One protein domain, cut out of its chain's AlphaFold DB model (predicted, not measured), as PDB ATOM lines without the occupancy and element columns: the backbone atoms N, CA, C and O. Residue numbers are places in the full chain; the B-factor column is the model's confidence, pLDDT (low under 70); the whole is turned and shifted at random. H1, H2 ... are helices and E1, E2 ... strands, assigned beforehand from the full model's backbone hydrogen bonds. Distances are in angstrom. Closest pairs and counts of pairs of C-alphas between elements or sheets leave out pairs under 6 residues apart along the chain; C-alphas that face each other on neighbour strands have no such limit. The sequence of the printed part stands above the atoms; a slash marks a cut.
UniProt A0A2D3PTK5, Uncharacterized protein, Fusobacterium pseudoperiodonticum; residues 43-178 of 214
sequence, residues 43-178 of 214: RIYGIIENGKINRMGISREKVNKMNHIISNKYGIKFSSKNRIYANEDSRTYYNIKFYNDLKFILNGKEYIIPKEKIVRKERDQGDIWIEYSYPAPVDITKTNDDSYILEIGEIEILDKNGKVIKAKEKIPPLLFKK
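This is residues 43 to 178 of the 214 residues of an uncharacterized protein of Fusobacterium pseudoperiodonticum (UniProt A0A2D3PTK5). Two strongly twisted sheets meet at an angle, and the chain passes from one to the other several times, among them at E5 to E6, at E10 to E11 and at E12 to E13; the single helix H1 packs on both sheets, over E3 of the larger one and over E1 of the other. The hairpin E8 and E9 makes one far end of the domain, and the hairpin E1 and E2 lies toward the opposite end. The printed part has 136 residues with thirteen named strands and one named helix, in the order E1 E2 H1 E3 E4 E5 E6 E7 E8 E9 E10 E11 E12 E13, and its class is mostly strand. One sheet is branched, with seven strands and antiparallel neighbours; the other, also antiparallel, runs E2 E1 E13 E10 E6 E7. The whole is compact and rounded, with a radius of gyration of the C-alphas of 14.8 A and spans of 39 by 31 by 28 A.

Begin with the branched sheet: find C-alpha 76 at (138.791, 146.550, 120.481), where E3 begins and runs to residue 79. E4 is residues 83 to 87, and E5, residues 93 to 98, is 16.0 A long. E8, residues 119 to 124, measures 16.4 A, and E9, residues 128 to 133, measures 16.0 A. E11, residues 153 to 158, is 16.5 A long, and E12, residues 164 to 171, is 16.9 A long and bends by 58 degrees at residue 168. For the other sheet, find C-alpha 43 at (136.790, 137.903, 129.960); E1 runs from there to residue 49, 17.8 A. E2 is residues 52 to 54, E6 is 102 to 106, E7 is 109 to 113 and E10 is 147 to 151. E13, residues 174 to 178, ends at C-alpha 178 at (139.493, 134.516, 135.552). H1 is residues 65 to 74, 14.3 A.

Look first at E4, which has E3 on one side and E5 and E9 on the other side. E3, E4 and E5 form a meander, each strand the antiparallel neighbour of the one before; N 77 and O 85 are 2.8 A apart, and N 94 and O 86 are 2.9 A apart. Between E4 and E9, N 84 and O 132 are 2.8 A apart; in the hairpin E8 and E9, N 121 and O 131 are 2.8 A apart. E5 has E4 on one side and E11 on the other side, with N 95 and O 158 of E5 and E11 within hydrogen-bond range at 2.8 A; E11 has E5 on one side and E12 on the other side, with N 169 and O 155 of E12 and E11 within hydrogen-bond range at 2.9 A. E10 runs on into E11 at 69 degrees, and E12 runs on into E13 at 79 degrees. In the second sheet, the neighbours E1 and E13 have N 45 and O 175 within hydrogen-bond range at 2.8 A, the neighbours E13 and E10 have N 176 and O 148 within this range at 2.8 A, and the neighbours E10 and E6 have N 151 and O 103 within it at 2.8 A. Its edge strands are E2 and E7: N 54 and O 47 of the hairpin E1 and E2 are within hydrogen-bond range at 2.8 A, and N 111 and O 104 of the hairpin E6 and E7 are within it at 2.8 A. H1 is on the branched sheet, over E3 and along the strands at 12 degrees on the local plane, at a height over the sheet of 8.4 A; the closest C-alphas are those of Ser 71 and Lys 77, 5.4 A apart. H1 is also on the other sheet, over E1, at a height of 9.8 A, slantwise to the strands at 44 degrees on the local plane; the closest C-alphas are those of Ile 44 and Asn 67, 5.6 A apart. In H1 every O i to N i+4 pair is within hydrogen-bond range.

Look for the two C-alphas farthest apart at Asn 50 and Gly 126, 43.9 A. The printed part has no cut. The link from E9 to E10, residues 134 to 146, is long. The mean pLDDT of the printed part is 92.7, and residues 88 to 91 and 125 to 127 are under 70.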
ATOM      1  N   ARG A  43     138.252 137.776 129.884       95.69
ATOM      2  CA  ARG A  43     136.790 137.903 129.960       95.69
ATOM      3  C   ARG A  43     136.413 139.103 130.819       95.69
ATOM      4  O   ARG A  43     136.862 139.224 131.959       95.69
ATOM      5  N   ILE A  44     135.594 139.987 130.262       97.62
ATOM      6  CA  ILE A  44     135.174 141.223 130.920       97.62
ATOM      7  C   ILE A  44     133.940 140.911 131.761       97.62
ATOM      8  O   ILE A  44     132.911 140.472 131.251       97.62
ATOM      9  N   TYR A  45     134.026 141.152 133.062       97.62
ATOM     10  CA  TYR A  45     132.889 141.029 133.963       97.62
ATOM     11  C   TYR A  45     131.989 142.264 133.894       97.62
ATOM     12  O   TYR A  45     130.768 142.143 133.894       97.62
ATOM     13  N   GLY A  46     132.566 143.456 133.810       97.88
ATOM     14  CA  GLY A  46     131.812 144.698 133.699       97.88
ATOM     15  C   GLY A  46     132.722 145.904 133.556       97.88
ATOM     16  O   GLY A  46     133.946 145.776 133.617       97.88
ATOM     17  N   ILE A  47     132.109 147.067 133.380       98.19
ATOM     18  CA  ILE A  47     132.812 148.348 133.448       98.19
ATOM     19  C   ILE A  47     132.756 148.875 134.881       98.19
ATOM     20  O   ILE A  47     131.827 148.547 135.623       98.19
ATOM     21  N   ILE A  48     133.728 149.687 135.276       97.81
ATOM     22  CA  ILE A  48     133.654 150.448 136.523       97.81
ATOM     23  C   ILE A  48     133.116 151.838 136.208       97.81
ATOM     24  O   ILE A  48     133.681 152.573 135.401       97.81
ATOM     25  N   GLU A  49     132.025 152.198 136.871       94.06
ATOM     26  CA  GLU A  49     131.356 153.484 136.740       94.06
ATOM     27  C   GLU A  49     131.024 153.997 138.141       94.06
ATOM     28  O   GLU A  49     130.427 153.282 138.948       94.06
ATOM     29  N   ASN A  50     131.465 155.215 138.469       92.88
ATOM     30  CA  ASN A  50     131.293 155.816 139.800       92.88
ATOM     31  C   ASN A  50     131.766 154.900 140.950       92.88
ATOM     32  O   ASN A  50     131.101 154.767 141.976       92.88
ATOM     33  N   GLY A  51     132.894 154.210 140.746       91.56
ATOM     34  CA  GLY A  51     133.479 153.278 141.719       91.56
ATOM     35  C   GLY A  51     132.715 151.959 141.896       91.56
ATOM     36  O   GLY A  51     133.078 151.160 142.755       91.56
ATOM     37  N   LYS A  52     131.669 151.704 141.101       96.12
ATOM     38  CA  LYS A  52     130.853 150.486 141.166       96.12
ATOM     39  C   LYS A  52     130.950 149.690 139.873       96.12
ATOM     40  O   LYS A  52     131.143 150.238 138.793       96.12
ATOM     41  N   ILE A  53     130.781 148.376 139.987       97.06
ATOM     42  CA  ILE A  53     130.727 147.487 138.827       97.06
ATOM     43  C   ILE A  53     129.362 147.642 138.152       97.06
ATOM     44  O   ILE A  53     128.332 147.347 138.756       97.06
ATOM     45  N   ASN A  54     129.362 148.030 136.880       97.25
ATOM     46  CA  ASN A  54     128.178 148.080 136.036       97.25
ATOM     47  C   ASN A  54     128.237 146.959 134.981       97.25
ATOM     48  O   ASN A  54     129.111 146.925 134.112       97.25
ATOM     49  N   ARG A  55     127.286 146.019 135.062       95.88
ATOM     50  CA  ARG A  55     127.117 144.920 134.092       95.88
ATOM     51  C   ARG A  55     126.149 145.247 132.955       95.88
ATOM     52  O   ARG A  55     125.886 144.375 132.133       95.88
ATOM     53  N   MET A  56     125.588 146.455 132.909       93.88
ATOM     54  CA  MET A  56     124.640 146.894 131.875       93.88
ATOM     55  C   MET A  56     123.436 145.943 131.713       93.88
ATOM     56  O   MET A  56     123.007 145.644 130.601       93.88
ATOM     57  N   GLY A  57     122.934 145.386 132.821       94.12
ATOM     58  CA  GLY A  57     121.828 144.416 132.813       94.12
ATOM     59  C   GLY A  57     122.181 143.016 132.283       94.12
ATOM     60  O   GLY A  57     121.296 142.184 132.094       94.12
ATOM     61  N   ILE A  58     123.458 142.713 132.032       95.56
ATOM     62  CA  ILE A  58     123.893 141.396 131.550       95.56
ATOM     63  C   ILE A  58     123.943 140.397 132.710       95.56
ATOM     64  O   ILE A  58     124.704 140.582 133.665       95.56
ATOM     65  N   SER A  59     123.212 139.284 132.579       95.56
ATOM     66  CA  SER A  59     123.306 138.143 133.506       95.56
ATOM     67  C   SER A  59     124.756 137.685 133.700       95.56
ATOM     68  O   SER A  59     125.543 137.671 132.749       95.56
ATOM     69  N   ARG A  60     125.111 137.295 134.931       94.50
ATOM     70  CA  ARG A  60     126.441 136.786 135.301       94.50
ATOM     71  C   ARG A  60     126.865 135.583 134.453       94.50
ATOM     72  O   ARG A  60     128.034 135.491 134.106       94.50
ATOM     73  N   GLU A  61     125.925 134.734 134.060       91.62
ATOM     74  CA  GLU A  61     126.172 133.508 133.283       91.62
ATOM     75  C   GLU A  61     126.602 133.783 131.835       91.62
ATOM     76  O   GLU A  61     127.244 132.957 131.197       91.62
ATOM     77  N   LYS A  62     126.296 134.971 131.292       93.75
ATOM     78  CA  LYS A  62     126.671 135.345 129.919       93.75
ATOM     79  C   LYS A  62     128.106 135.874 129.868       93.75
ATOM     80  O   LYS A  62     128.322 137.049 129.561       93.75
ATOM     81  N   VAL A  63     129.074 135.002 130.155       93.31
ATOM     82  CA  VAL A  63     130.501 135.332 130.357       93.31
ATOM     83  C   VAL A  63     131.150 136.090 129.189       93.31
ATOM     84  O   VAL A  63     132.021 136.924 129.411       93.31
ATOM     85  N   ASN A  64     130.668 135.886 127.957       93.44
ATOM     86  CA  ASN A  64     131.224 136.505 126.742       93.44
ATOM     87  C   ASN A  64     130.491 137.771 126.290       93.44
ATOM     88  O   ASN A  64     131.003 138.532 125.467       93.44
ATOM     89  N   LYS A  65     129.286 138.030 126.808       95.81
ATOM     90  CA  LYS A  65     128.419 139.085 126.264       95.81
ATOM     91  C   LYS A  65     128.996 140.483 126.484       95.81
ATOM     92  O   LYS A  65     128.862 141.333 125.608       95.81
ATOM     93  N   MET A  66     129.688 140.707 127.599       96.38
ATOM     94  CA  MET A  66     130.348 141.988 127.853       96.38
ATOM     95  C   MET A  66     131.528 142.226 126.897       96.38
ATOM     96  O   MET A  66     131.653 143.326 126.370       96.38
ATOM     97  N   ASN A  67     132.339 141.203 126.585       95.56
ATOM     98  CA  ASN A  67     133.396 141.311 125.569       95.56
ATOM     99  C   ASN A  67     132.842 141.776 124.215       95.56
ATOM    100  O   ASN A  67     133.441 142.642 123.583       95.56
ATOM    101  N   HIS A  68     131.689 141.248 123.791       94.44
ATOM    102  CA  HIS A  68     131.040 141.680 122.551       94.44
ATOM    103  C   HIS A  68     130.566 143.134 122.606       94.44
ATOM    104  O   HIS A  68     130.767 143.870 121.646       94.44
ATOM    105  N   ILE A  69     129.983 143.576 123.725       95.25
ATOM    106  CA  ILE A  69     129.552 144.974 123.883       95.25
ATOM    107  C   ILE A  69     130.748 145.922 123.824       95.25
ATOM    108  O   ILE A  69     130.700 146.908 123.094       95.25
ATOM    109  N   ILE A  70     131.830 145.611 124.542       95.38
ATOM    110  CA  ILE A  70     133.053 146.420 124.525       95.38
ATOM    111  C   ILE A  70     133.678 146.433 123.128       95.38
ATOM    112  O   ILE A  70     134.037 147.500 122.637       95.38
ATOM    113  N   SER A  71     133.720 145.286 122.448       94.25
ATOM    114  CA  SER A  71     134.209 145.203 121.071       94.25
ATOM    115  C   SER A  71     133.387 146.044 120.108       94.25
ATOM    116  O   SER A  71     133.961 146.809 119.342       94.25
ATOM    117  N   ASN A  72     132.060 145.952 120.150       93.06
ATOM    118  CA  ASN A  72     131.202 146.719 119.249       93.06
ATOM    119  C   ASN A  72     131.285 148.220 119.560       93.06
ATOM    120  O   ASN A  72     131.400 149.053 118.659       93.06
ATOM    121  N   LYS A  73     131.284 148.579 120.850       93.69
ATOM    122  CA  LYS A  73     131.293 149.976 121.284       93.69
ATOM    123  C   LYS A  73     132.633 150.665 121.080       93.69
ATOM    124  O   LYS A  73     132.623 151.810 120.660       93.69
ATOM    125  N   TYR A  74     133.766 149.999 121.286       94.56
ATOM    126  CA  TYR A  74     135.096 150.634 121.246       94.56
ATOM    127  C   TYR A  74     135.993 150.137 120.105       94.56
ATOM    128  O   TYR A  74     137.039 150.718 119.854       94.56
ATOM    129  N   GLY A  75     135.580 149.102 119.368       92.88
ATOM    130  CA  GLY A  75     136.355 148.551 118.250       92.88
ATOM    131  C   GLY A  75     137.568 147.720 118.675       92.88
ATOM    132  O   GLY A  75     138.422 147.448 117.838       92.88
ATOM    133  N   ILE A  76     137.663 147.326 119.953       94.38
ATOM    134  CA  ILE A  76     138.791 146.550 120.481       94.38
ATOM    135  C   ILE A  76     138.368 145.221 121.098       94.38
ATOM    136  O   ILE A  76     137.325 145.097 121.740       94.38
ATOM    137  N   LYS A  77     139.236 144.227 120.963       94.44
ATOM    138  CA  LYS A  77     139.092 142.903 121.555       94.44
ATOM    139  C   LYS A  77     140.313 142.571 122.395       94.44
ATOM    140  O   LYS A  77     141.400 143.110 122.196       94.44
ATOM    141  N   PHE A  78     140.109 141.643 123.320       94.25
ATOM    142  CA  PHE A  78     141.133 141.155 124.232       94.25
ATOM    143  C   PHE A  78     141.340 139.667 124.009       94.25
ATOM    144  O   PHE A  78     140.380 138.929 123.772       94.25
ATOM    145  N   SER A  79     142.583 139.216 124.104       90.44
ATOM    146  CA  SER A  79     142.913 137.795 124.085       90.44
ATOM    147  C   SER A  79     143.952 137.452 125.143       90.44
ATOM    148  O   SER A  79     144.528 138.315 125.815       90.44
ATOM    149  N   SER A  80     144.160 136.149 125.320       85.38
ATOM    150  CA  SER A  80     145.134 135.604 126.258       85.38
ATOM    151  C   SER A  80     146.527 136.200 126.054       85.38
ATOM    152  O   SER A  80     146.916 136.566 124.944       85.38
ATOM    153  N   LYS A  81     147.323 136.193 127.130       86.94
ATOM    154  CA  LYS A  81     148.675 136.778 127.162       86.94
ATOM    155  C   LYS A  81     148.671 138.302 126.978       86.94
ATOM    156  O   LYS A  81     149.599 138.835 126.375       86.94
ATOM    157  N   ASN A  82     147.657 138.979 127.527       92.19
ATOM    158  CA  ASN A  82     147.600 140.441 127.653       92.19
ATOM    159  C   ASN A  82     147.689 141.148 126.296       92.19
ATOM    160  O   ASN A  82     148.551 141.997 126.067       92.19
ATOM    161  N   ARG A  83     146.833 140.720 125.366       93.19
ATOM    162  CA  ARG A  83     146.803 141.229 123.996       93.19
ATOM    163  C   ARG A  83     145.524 141.999 123.735       93.19
ATOM    164  O   ARG A  83     144.442 141.546 124.106       93.19
ATOM    165  N   ILE A  84     145.680 143.119 123.047       95.19
ATOM    166  CA  ILE A  84     144.612 143.989 122.564       95.19
ATOM    167  C   ILE A  84     144.740 144.063 121.045       95.19
ATOM    168  O   ILE A  84     145.844 144.175 120.521       95.19
ATOM    169  N   TYR A  85     143.633 143.986 120.326       93.00
ATOM    170  CA  TYR A  85     143.620 144.141 118.873       93.00
ATOM    171  C   TYR A  85     142.323 144.808 118.435       93.00
ATOM    172  O   TYR A  85     141.324 144.762 119.155       93.00
ATOM    173  N   ALA A  86     142.357 145.453 117.275       92.44
ATOM    174  CA  ALA A  86     141.205 146.106 116.680       92.44
ATOM    175  C   ALA A  86     140.902 145.465 115.336       92.44
ATOM    176  O   ALA A  86     141.795 145.291 114.505       92.44
ATOM    177  N   ASN A  87     139.644 145.096 115.138       84.19
ATOM    178  CA  ASN A  87     139.165 144.542 113.887       84.19
ATOM    179  C   ASN A  87     137.666 144.804 113.715       84.19
ATOM    180  O   ASN A  87     136.903 144.710 114.679       84.19
ATOM    181  N   GLU A  88     137.254 145.127 112.492       69.19
ATOM    182  CA  GLU A  88     135.831 145.249 112.138       69.19
ATOM    183  C   GLU A  88     135.182 143.862 112.052       69.19
ATOM    184  O   GLU A  88     134.141 143.598 112.651       69.19
ATOM    185  N   ASP A  89     135.872 142.942 111.379       66.69
ATOM    186  CA  ASP A  89     135.475 141.558 111.152       66.69
ATOM    187  C   ASP A  89     136.654 140.605 111.443       66.69
ATOM    188  O   ASP A  89     137.676 141.001 112.003       66.69
ATOM    189  N   SER A  90     136.538 139.314 111.132       64.94
ATOM    190  CA  SER A  90     137.620 138.346 111.387       64.94
ATOM    191  C   SER A  90     138.856 138.508 110.481       64.94
ATOM    192  O   SER A  90     139.831 137.789 110.689       64.94
ATOM    193  N   ARG A  91     138.815 139.394 109.478       67.56
ATOM    194  CA  ARG A  91     139.802 139.524 108.389       67.56
ATOM    195  C   ARG A  91     140.433 140.920 108.297       67.56
ATOM    196  O   ARG A  91     141.557 141.049 107.827       67.56
ATOM    197  N   THR A  92     139.745 141.956 108.765       74.06
ATOM    198  CA  THR A  92     140.158 143.358 108.653       74.06
ATOM    199  C   THR A  92     140.757 143.839 109.965       74.06
ATOM    200  O   THR A  92     140.034 144.053 110.937       74.06
ATOM    201  N   TYR A  93     142.076 144.037 109.994       80.25
ATOM    202  CA  TYR A  93     142.809 144.458 111.189       80.25
ATOM    203  C   TYR A  93     143.214 145.929 111.120       80.25
ATOM    204  O   TYR A  93     143.699 146.417 110.099       80.25
ATOM    205  N   TYR A  94     143.037 146.622 112.241       89.44
ATOM    206  CA  TYR A  94     143.312 148.045 112.386       89.44
ATOM    207  C   TYR A  94     144.414 148.313 113.403       89.44
ATOM    208  O   TYR A  94     144.683 147.519 114.309       89.44
ATOM    209  N   ASN A  95     145.045 149.473 113.263       93.56
ATOM    210  CA  ASN A  95     145.982 149.978 114.247       93.56
ATOM    211  C   ASN A  95     145.222 150.624 115.411       93.56
ATOM    212  O   ASN A  95     144.198 151.283 115.223       93.56
ATOM    213  N   ILE A  96     145.765 150.473 116.614       96.12
ATOM    214  CA  ILE A  96     145.301 151.155 117.821       96.12
ATOM    215  C   ILE A  96     146.348 152.191 118.203       96.12
ATOM    216  O   ILE A  96     147.530 151.868 118.360       96.12
ATOM    217  N   LYS A  97     145.912 153.434 118.382       97.12
ATOM    218  CA  LYS A  97     146.725 154.504 118.953       97.12
ATOM    219  C   LYS A  97     146.332 154.711 120.410       97.12
ATOM    220  O   LYS A  97     145.189 155.054 120.695       97.12
ATOM    221  N   PHE A  98     147.288 154.513 121.315       98.06
ATOM    222  CA  PHE A  98     147.118 154.702 122.756       98.06
ATOM    223  C   PHE A  98     147.591 156.098 123.159       98.06
ATOM    224  O   PHE A  98     148.707 156.502 122.822       98.06
ATOM    225  N   TYR A  99     146.758 156.840 123.886       98.19
ATOM    226  CA  TYR A  99     147.108 158.188 124.344       98.19
ATOM    227  C   TYR A  99     147.645 158.203 125.780       98.19
ATOM    228  O   TYR A  99     148.471 159.060 126.111       98.19
ATOM    229  N   ASN A 100     147.244 157.227 126.594       98.56
ATOM    230  CA  ASN A 100     147.570 157.118 128.012       98.56
ATOM    231  C   ASN A 100     148.399 155.865 128.302       98.56
ATOM    232  O   ASN A 100     148.336 154.885 127.558       98.56
ATOM    233  N   ASP A 101     149.112 155.895 129.424       98.44
ATOM    234  CA  ASP A 101     149.641 154.687 130.051       98.44
ATOM    235  C   ASP A 101     148.490 153.810 130.544       98.44
ATOM    236  O   ASP A 101     147.457 154.317 130.993       98.44
ATOM    237  N   LEU A 102     148.676 152.491 130.487       98.38
ATOM    238  CA  LEU A 102     147.692 151.569 131.043       98.38
ATOM    239  C   LEU A 102     147.866 151.514 132.558       98.38
ATOM    240  O   LEU A 102     148.991 151.495 133.064       98.38
ATOM    241  N   LYS A 103     146.761 151.390 133.287       98.38
ATOM    242  CA  LYS A 103     146.789 151.081 134.718       98.38
ATOM    243  C   LYS A 103     146.227 149.695 134.946       98.38
ATOM    244  O   LYS A 103     145.085 149.410 134.595       98.38
ATOM    245  N   PHE A 104     147.039 148.831 135.532       98.12
ATOM    246  CA  PHE A 104     146.632 147.505 135.968       98.12
ATOM    247  C   PHE A 104     146.452 147.541 137.482       98.12
ATOM    248  O   PHE A 104     147.397 147.846 138.204       98.12
ATOM    249  N   ILE A 105     145.251 147.249 137.968       97.94
ATOM    250  CA  ILE A 105     144.931 147.295 139.394       97.94
ATOM    251  C   ILE A 105     144.564 145.886 139.846       97.94
ATOM    252  O   ILE A 105     143.603 145.291 139.358       97.94
ATOM    253  N   LEU A 106     145.332 145.363 140.797       97.06
ATOM    254  CA  LEU A 106     145.145 144.034 141.371       97.06
ATOM    255  C   LEU A 106     145.100 144.150 142.889       97.06
ATOM    256  O   LEU A 106     146.046 144.652 143.492       97.06
ATOM    257  N   ASN A 107     144.003 143.697 143.499       94.31
ATOM    258  CA  ASN A 107     143.785 143.746 144.951       94.31
ATOM    259  C   ASN A 107     144.052 145.142 145.553       94.31
ATOM    260  O   ASN A 107     144.690 145.276 146.592       94.31
ATOM    261  N   GLY A 108     143.619 146.198 144.854       93.56
ATOM    262  CA  GLY A 108     143.814 147.595 145.264       93.56
ATOM    263  C   GLY A 108     145.212 148.168 145.002       93.56
ATOM    264  O   GLY A 108     145.402 149.372 145.146       93.56
ATOM    265  N   LYS A 109     146.183 147.355 144.573       97.12
ATOM    266  CA  LYS A 109     147.512 147.830 144.180       97.12
ATOM    267  C   LYS A 109     147.531 148.230 142.708       97.12
ATOM    268  O   LYS A 109     147.214 147.417 141.839       97.12
ATOM    269  N   GLU A 110     147.936 149.467 142.443       98.06
ATOM    270  CA  GLU A 110     148.070 150.034 141.099       98.06
ATOM    271  C   GLU A 110     149.463 149.765 140.512       98.06
ATOM    272  O   GLU A 110     150.487 149.901 141.186       98.06
ATOM    273  N   TYR A 111     149.492 149.399 139.233       98.06
ATOM    274  CA  TYR A 111     150.692 149.239 138.426       98.06
ATOM    275  C   TYR A 111     150.526 150.028 137.131       98.06
ATOM    276  O   TYR A 111     149.609 149.769 136.349       98.06
ATOM    277  N   ILE A 112     151.436 150.965 136.889       98.19
ATOM    278  CA  ILE A 112     151.448 151.769 135.668       98.19
ATOM    279  C   ILE A 112     152.276 151.038 134.611       98.19
ATOM    280  O   ILE A 112     153.420 150.647 134.854       98.19
ATOM    281  N   ILE A 113     151.692 150.855 133.432       98.12
ATOM    282  CA  ILE A 113     152.332 150.259 132.265       98.12
ATOM    283  C   ILE A 113     152.475 151.368 131.221       98.12
ATOM    284  O   ILE A 113     151.478 151.725 130.588       98.12
ATOM    285  N   PRO A 114     153.696 151.901 131.026       98.00
ATOM    286  CA  PRO A 114     153.936 152.950 130.046       98.00
ATOM    287  C   PRO A 114     153.461 152.528 128.659       98.00
ATOM    288  O   PRO A 114     153.735 151.395 128.235       98.00
ATOM    289  N   LYS A 115     152.776 153.415 127.938       96.88
ATOM    290  CA  LYS A 115     152.266 153.108 126.589       96.88
ATOM    291  C   LYS A 115     153.381 152.743 125.609       96.88
ATOM    292  O   LYS A 115     153.165 151.945 124.703       96.88
ATOM    293  N   GLU A 116     154.595 153.240 125.832       96.56
ATOM    294  CA  GLU A 116     155.795 152.926 125.049       96.56
ATOM    295  C   GLU A 116     156.226 151.459 125.208       96.56
ATOM    296  O   GLU A 116     156.929 150.924 124.354       96.56
ATOM    297  N   LYS A 117     155.794 150.780 126.281       97.12
ATOM    298  CA  LYS A 117     156.018 149.339 126.483       97.12
ATOM    299  C   LYS A 117     154.952 148.464 125.818       97.12
ATOM    300  O   LYS A 117     155.056 147.238 125.890       97.12
ATOM    301  N   ILE A 118     153.932 149.051 125.190       96.94
ATOM    302  CA  ILE A 118     152.950 148.306 124.400       96.94
ATOM    303  C   ILE A 118     153.595 147.945 123.062       96.94
ATOM    304  O   ILE A 118     153.890 148.797 122.230       96.94
ATOM    305  N   VAL A 119     153.807 146.651 122.844       96.31
ATOM    306  CA  VAL A 119     154.491 146.144 121.653       96.31
ATOM    307  C   VAL A 119     153.464 145.786 120.587       96.31
ATOM    308  O   VAL A 119     152.689 144.843 120.769       96.31
ATOM    309  N   ARG A 120     153.505 146.499 119.458       93.94
ATOM    310  CA  ARG A 120     152.788 146.126 118.231       93.94
ATOM    311  C   ARG A 120     153.478 144.930 117.579       93.94
ATOM    312  O   ARG A 120     154.688 144.945 117.366       93.94
ATOM    313  N   LYS A 121     152.704 143.909 117.230       90.81
ATOM    314  CA  LYS A 121     153.143 142.748 116.457       90.81
ATOM    315  C   LYS A 121     152.224 142.558 115.272       90.81
ATOM    316  O   LYS A 121     151.008 142.521 115.426       90.81
ATOM    317  N   GLU A 122     152.840 142.405 114.115       88.12
ATOM    318  CA  GLU A 122     152.167 142.048 112.881       88.12
ATOM    319  C   GLU A 122     152.468 140.584 112.582       88.12
ATOM    320  O   GLU A 122     153.620 140.154 112.687       88.12
ATOM    321  N   ARG A 123     151.435 139.804 112.281       79.31
ATOM    322  CA  ARG A 123     151.589 138.413 111.858       79.31
ATOM    323  C   ARG A 123     150.982 138.253 110.486       79.31
ATOM    324  O   ARG A 123     149.824 138.602 110.295       79.31
ATOM    325  N   ASP A 124     151.760 137.671 109.590       72.00
ATOM    326  CA  ASP A 124     151.301 137.278 108.270       72.00
ATOM    327  C   ASP A 124     151.104 135.757 108.259       72.00
ATOM    328  O   ASP A 124     152.060 134.982 108.336       72.00
ATOM    329  N   GLN A 125     149.841 135.333 108.285       63.44
ATOM    330  CA  GLN A 125     149.427 133.933 108.135       63.44
ATOM    331  C   GLN A 125     148.301 133.836 107.095       63.44
ATOM    332  O   GLN A 125     147.299 133.158 107.316       63.44
ATOM    333  N   GLY A 126     148.441 134.561 105.980       69.12
ATOM    334  CA  GLY A 126     147.438 134.661 104.912       69.12
ATOM    335  C   GLY A 126     146.528 135.886 105.044       69.12
ATOM    336  O   GLY A 126     146.218 136.512 104.038       69.12
ATOM    337  N   ASP A 127     146.192 136.269 106.278       68.31
ATOM    338  CA  ASP A 127     145.656 137.587 106.637       68.31
ATOM    339  C   ASP A 127     146.675 138.309 107.542       68.31
ATOM    340  O   ASP A 127     147.426 137.654 108.276       68.31
ATOM    341  N   ILE A 128     146.698 139.648 107.523       74.00
ATOM    342  CA  ILE A 128     147.568 140.460 108.395       74.00
ATOM    343  C   ILE A 128     146.882 140.660 109.742       74.00
ATOM    344  O   ILE A 128     145.905 141.392 109.821       74.00
ATOM    345  N   TRP A 129     147.423 140.080 110.814       80.38
ATOM    346  CA  TRP A 129     146.898 140.240 112.173       80.38
ATOM    347  C   TRP A 129     147.753 141.242 112.944       80.38
ATOM    348  O   TRP A 129     148.945 141.010 113.154       80.38
ATOM    349  N   ILE A 130     147.139 142.335 113.401       88.94
ATOM    350  CA  ILE A 130     147.805 143.351 114.225       88.94
ATOM    351  C   ILE A 130     147.387 143.152 115.682       88.94
ATOM    352  O   ILE A 130     146.226 143.340 116.042       88.94
ATOM    353  N   GLU A 131     148.342 142.783 116.531       91.56
ATOM    354  CA  GLU A 131     148.146 142.604 117.970       91.56
ATOM    355  C   GLU A 131     149.047 143.559 118.759       91.56
ATOM    356  O   GLU A 131     150.213 143.764 118.425       91.56
ATOM    357  N   TYR A 132     148.536 144.081 119.866       95.38
ATOM    358  CA  TYR A 132     149.266 144.907 120.816       95.38
ATOM    359  C   TYR A 132     149.387 144.146 122.131       95.38
ATOM    360  O   TYR A 132     148.387 143.893 122.799       95.38
ATOM    361  N   SER A 133     150.601 143.746 122.502       95.56
ATOM    362  CA  SER A 133     150.860 143.078 123.782       95.56
ATOM    363  C   SER A 133     151.460 144.047 124.788       95.56
ATOM    364  O   SER A 133     152.403 144.760 124.449       95.56
ATOM    365  N   TYR A 134     150.980 144.014 126.029       95.94
ATOM    366  CA  TYR A 134     151.528 144.813 127.124       95.94
ATOM    367  C   TYR A 134     152.082 143.918 128.247       95.94
ATOM    368  O   TYR A 134     151.562 142.820 128.487       95.94
ATOM    369  N   PRO A 135     153.146 144.349 128.948       96.00
ATOM    370  CA  PRO A 135     153.751 143.571 130.022       96.00
ATOM    371  C   PRO A 135     152.924 143.703 131.307       96.00
ATOM    372  O   PRO A 135     153.245 144.507 132.180       96.00
ATOM    373  N   ALA A 136     151.836 142.934 131.423       93.94
ATOM    374  CA  ALA A 136     151.073 142.902 132.669       93.94
ATOM    375  C   ALA A 136     151.964 142.421 133.832       93.94
ATOM    376  O   ALA A 136     152.711 141.453 133.659       93.94
ATOM    377  N   PRO A 137     151.875 143.056 135.013       93.94
ATOM    378  CA  PRO A 137     152.729 142.734 136.157       93.94
ATOM    379  C   PRO A 137     152.431 141.351 136.748       93.94
ATOM    380  O   PRO A 137     153.309 140.736 137.344       93.94
ATOM    381  N   VAL A 138     151.196 140.865 136.588       93.38
ATOM    382  CA  VAL A 138     150.729 139.578 137.108       93.38
ATOM    383  C   VAL A 138     149.880 138.885 136.049       93.38
ATOM    384  O   VAL A 138     149.017 139.498 135.422       93.38
ATOM    385  N   ASP A 139     150.115 137.588 135.864       93.38
ATOM    386  CA  ASP A 139     149.263 136.715 135.061       93.38
ATOM    387  C   ASP A 139     148.323 135.946 135.988       93.38
ATOM    388  O   ASP A 139     148.696 134.909 136.539       93.38
ATOM    389  N   ILE A 140     147.095 136.449 136.147       92.56
ATOM    390  CA  ILE A 140     146.124 135.839 137.059       92.56
ATOM    391  C   ILE A 140     145.771 134.396 136.676       92.56
ATOM    392  O   ILE A 140     145.312 133.652 137.527       92.56
ATOM    393  N   THR A 141     146.036 133.935 135.442       93.12
ATOM    394  CA  THR A 141     145.830 132.516 135.077       93.12
ATOM    395  C   THR A 141     146.766 131.561 135.821       93.12
ATOM    396  O   THR A 141     146.525 130.355 135.833       93.12
ATOM    397  N   LYS A 142     147.823 132.096 136.442       93.50
ATOM    398  CA  LYS A 142     148.854 131.356 137.178       93.50
ATOM    399  C   LYS A 142     148.857 131.659 138.675       93.50
ATOM    400  O   LYS A 142     149.739 131.174 139.378       93.50
ATOM    401  N   THR A 143     147.922 132.473 139.159       93.12
ATOM    402  CA  THR A 143     147.815 132.841 140.574       93.12
ATOM    403  C   THR A 143     146.430 132.502 141.118       93.12
ATOM    404  O   THR A 143     145.519 132.109 140.385       93.12
ATOM    405  N   ASN A 144     146.261 132.672 142.428       92.12
ATOM    406  CA  ASN A 144     144.966 132.522 143.090       92.12
ATOM    407  C   ASN A 144     144.070 133.761 142.926       92.12
ATOM    408  O   ASN A 144     142.944 133.752 143.403       92.12
ATOM    409  N   ASP A 145     144.535 134.814 142.247       94.06
ATOM    410  CA  ASP A 145     143.734 136.015 142.023       94.06
ATOM    411  C   ASP A 145     142.680 135.763 140.948       94.06
ATOM    412  O   ASP A 145     143.006 135.289 139.862       94.06
ATOM    413  N   ASP A 146     141.426 136.116 141.206       94.19
ATOM    414  CA  ASP A 146     140.338 135.851 140.257       94.19
ATOM    415  C   ASP A 146     139.963 137.055 139.398       94.19
ATOM    416  O   ASP A 146     139.178 136.922 138.461       94.19
ATOM    417  N   SER A 147     140.518 138.239 139.671       96.62
ATOM    418  CA  SER A 147     140.172 139.442 138.916       96.62
ATOM    419  C   SER A 147     141.244 140.521 138.951       96.62
ATOM    420  O   SER A 147     142.053 140.573 139.872       96.62
ATOM    421  N   TYR A 148     141.219 141.401 137.954       97.56
ATOM    422  CA  TYR A 148     141.977 142.651 137.929       97.56
ATOM    423  C   TYR A 148     141.179 143.718 137.180       97.56
ATOM    424  O   TYR A 148     140.317 143.401 136.356       97.56
ATOM    425  N   ILE A 149     141.481 144.985 137.441       98.31
ATOM    426  CA  ILE A 149     140.966 146.106 136.651       98.31
ATOM    427  C   ILE A 149     142.056 146.556 135.683       98.31
ATOM    428  O   ILE A 149     143.229 146.647 136.051       98.31
ATOM    429  N   LEU A 150     141.665 146.841 134.445       98.31
ATOM    430  CA  LEU A 150     142.519 147.478 133.451       98.31
ATOM    431  C   LEU A 150     141.905 148.810 133.031       98.31
ATOM    432  O   LEU A 150     140.800 148.850 132.483       98.31
ATOM    433  N   GLU A 151     142.645 149.890 133.242       98.25
ATOM    434  CA  GLU A 151     142.345 151.201 132.674       98.25
ATOM    435  C   GLU A 151     143.221 151.410 131.445       98.25
ATOM    436  O   GLU A 151     144.446 151.430 131.543       98.25
ATOM    437  N   ILE A 152     142.588 151.540 130.281       98.12
ATOM    438  CA  ILE A 152     143.289 151.719 128.998       98.12
ATOM    439  C   ILE A 152     143.442 153.208 128.661       98.12
ATOM    440  O   ILE A 152     144.363 153.598 127.949       98.12
ATOM    441  N   GLY A 153     142.545 154.044 129.191       97.69
ATOM    442  CA  GLY A 153     142.475 155.463 128.867       97.69
ATOM    443  C   GLY A 153     141.800 155.705 127.520       97.69
ATOM    444  O   GLY A 153     140.794 155.071 127.193       97.69
ATOM    445  N   GLU A 154     142.314 156.669 126.769       98.38
ATOM    446  CA  GLU A 154     141.794 157.052 125.462       98.38
ATOM    447  C   GLU A 154     142.523 156.315 124.340       98.38
ATOM    448  O   GLU A 154     143.757 156.209 124.331       98.38
ATOM    449  N   ILE A 155     141.751 155.856 123.358       97.94
ATOM    450  CA  ILE A 155     142.272 155.220 122.149       97.94
ATOM    451  C   ILE A 155     141.651 155.822 120.896       97.94
ATOM    452  O   ILE A 155     140.561 156.380 120.944       97.94
ATOM    453  N   GLU A 156     142.325 155.644 119.768       97.31
ATOM    454  CA  GLU A 156     141.803 155.914 118.428       97.31
ATOM    455  C   GLU A 156     142.113 154.715 117.525       97.31
ATOM    456  O   GLU A 156     143.188 154.113 117.644       97.31
ATOM    457  N   ILE A 157     141.174 154.350 116.646       95.62
ATOM    458  CA  ILE A 157     141.338 153.228 115.712       95.62
ATOM    459  C   ILE A 157     141.642 153.775 114.326       95.62
ATOM    460  O   ILE A 157     140.880 154.587 113.792       95.62
ATOM    461  N   LEU A 158     142.741 153.306 113.745       94.31
ATOM    462  CA  LEU A 158     143.267 153.767 112.466       94.31
ATOM    463  C   LEU A 158     143.336 152.615 111.464       94.31
ATOM    464  O   LEU A 158     143.685 151.489 111.823       94.31
ATOM    465  N   ASP A 159     143.089 152.898 110.190       90.12
ATOM    466  CA  ASP A 159     143.383 151.941 109.128       90.12
ATOM    467  C   ASP A 159     144.900 151.751 108.925       90.12
ATOM    468  O   ASP A 159     145.748 152.315 109.631       90.12
ATOM    469  N   LYS A 160     145.266 150.926 107.941       85.00
ATOM    470  CA  LYS A 160     146.667 150.682 107.570       85.00
ATOM    471  C   LYS A 160     147.412 151.933 107.078       85.00
ATOM    472  O   LYS A 160     148.633 151.968 107.163       85.00
ATOM    473  N   ASN A 161     146.692 152.938 106.581       88.31
ATOM    474  CA  ASN A 161     147.243 154.193 106.065       88.31
ATOM    475  C   ASN A 161     147.262 155.300 107.135       88.31
ATOM    476  O   ASN A 161     147.676 156.421 106.849       88.31
ATOM    477  N   GLY A 162     146.792 155.015 108.354       89.06
ATOM    478  CA  GLY A 162     146.686 155.994 109.433       89.06
ATOM    479  C   GLY A 162     145.423 156.859 109.384       89.06
ATOM    480  O   GLY A 162     145.322 157.811 110.156       89.06
ATOM    481  N   LYS A 163     144.446 156.552 108.521       94.12
ATOM    482  CA  LYS A 163     143.149 157.241 108.510       94.12
ATOM    483  C   LYS A 163     142.317 156.794 109.707       94.12
ATOM    484  O   LYS A 163     142.211 155.603 109.985       94.12
ATOM    485  N   VAL A 164     141.675 157.747 110.376       94.69
ATOM    486  CA  VAL A 164     140.780 157.476 111.507       94.69
ATOM    487  C   VAL A 164     139.539 156.712 111.039       94.69
ATOM    488  O   VAL A 164     138.775 157.201 110.207       94.69
ATOM    489  N   ILE A 165     139.344 155.517 111.600       93.00
ATOM    490  CA  ILE A 165     138.146 154.677 111.439       93.00
ATOM    491  C   ILE A 165     137.215 154.850 112.636       93.00
ATOM    492  O   ILE A 165     135.997 154.919 112.478       93.00
ATOM    493  N   LYS A 166     137.786 154.979 113.839       93.56
ATOM    494  CA  LYS A 166     137.045 155.341 115.045       93.56
ATOM    495  C   LYS A 166     137.757 156.463 115.768       93.56
ATOM    496  O   LYS A 166     138.936 156.328 116.091       93.56
ATOM    497  N   ALA A 167     137.024 157.551 115.991       95.69
ATOM    498  CA  ALA A 167     137.528 158.735 116.661       95.69
ATOM    499  C   ALA A 167     138.027 158.422 118.075       95.69
ATOM    500  O   ALA A 167     137.635 157.427 118.687       95.69
ATOM    501  N   LYS A 168     138.886 159.310 118.576       97.38
ATOM    502  CA  LYS A 168     139.423 159.242 119.929       97.38
ATOM    503  C   LYS A 168     138.296 159.124 120.967       97.38
ATOM    504  O   LYS A 168     137.473 160.026 121.091       97.38
ATOM    505  N   GLU A 169     138.290 158.038 121.734       97.19
ATOM    506  CA  GLU A 169     137.283 157.773 122.766       97.19
ATOM    507  C   GLU A 169     137.933 157.196 124.030       97.19
ATOM    508  O   GLU A 169     138.859 156.382 123.965       97.19
ATOM    509  N   LYS A 170     137.435 157.617 125.200       97.56
ATOM    510  CA  LYS A 170     137.861 157.091 126.499       97.56
ATOM    511  C   LYS A 170     137.152 155.775 126.803       97.56
ATOM    512  O   LYS A 170     135.923 155.719 126.866       97.56
ATOM    513  N   ILE A 171     137.929 154.736 127.084       97.81
ATOM    514  CA  ILE A 171     137.406 153.455 127.556       97.81
ATOM    515  C   ILE A 171     137.240 153.525 129.080       97.81
ATOM    516  O   ILE A 171     138.183 153.921 129.774       97.81
ATOM    517  N   PRO A 172     136.072 153.154 129.632       98.00
ATOM    518  CA  PRO A 172     135.918 153.031 131.075       98.00
ATOM    519  C   PRO A 172     136.842 151.926 131.614       98.00
ATOM    520  O   PRO A 172     137.154 150.986 130.880       98.00
ATOM    521  N   PRO A 173     137.256 151.980 132.891       98.44
ATOM    522  CA  PRO A 173     137.981 150.874 133.500       98.44
ATOM    523  C   PRO A 173     137.202 149.566 133.356       98.44
ATOM    524  O   PRO A 173     135.990 149.516 133.583       98.44
ATOM    525  N   LEU A 174     137.900 148.504 132.973       98.56
ATOM    526  CA  LEU A 174     137.306 147.198 132.713       98.56
ATOM    527  C   LEU A 174     137.701 146.237 133.826       98.56
ATOM    528  O   LEU A 174     138.889 146.039 134.074       98.56
ATOM    529  N   LEU A 175     136.719 145.610 134.471       98.12
ATOM    530  CA  LEU A 175     136.964 144.511 135.399       98.12
ATOM    531  C   LEU A 175     137.062 143.209 134.609       98.12
ATOM    532  O   LEU A 175     136.064 142.729 134.065       98.12
ATOM    533  N   PHE A 176     138.249 142.621 134.583       97.81
ATOM    534  CA  PHE A 176     138.496 141.303 134.024       97.81
ATOM    535  C   PHE A 176     138.404 140.242 135.112       97.81
ATOM    536  O   PHE A 176     138.851 140.461 136.238       97.81
ATOM    537  N   LYS A 177     137.851 139.080 134.764       96.56
ATOM    538  CA  LYS A 177     137.813 137.913 135.648       96.56
ATOM    539  C   LYS A 177     138.470 136.696 135.021       96.56
ATOM    540  O   LYS A 177     138.443 136.512 133.801       96.56
ATOM    541  N   LYS A 178     139.038 135.859 135.887       96.06
ATOM    542  CA  LYS A 178     139.493 134.516 135.552       96.06
ATOM    543  C   LYS A 178     138.278 133.660 135.206       96.06
ATOM    544  O   LYS A 178     137.272 133.668 135.915       96.06
TER     545      LYS A 178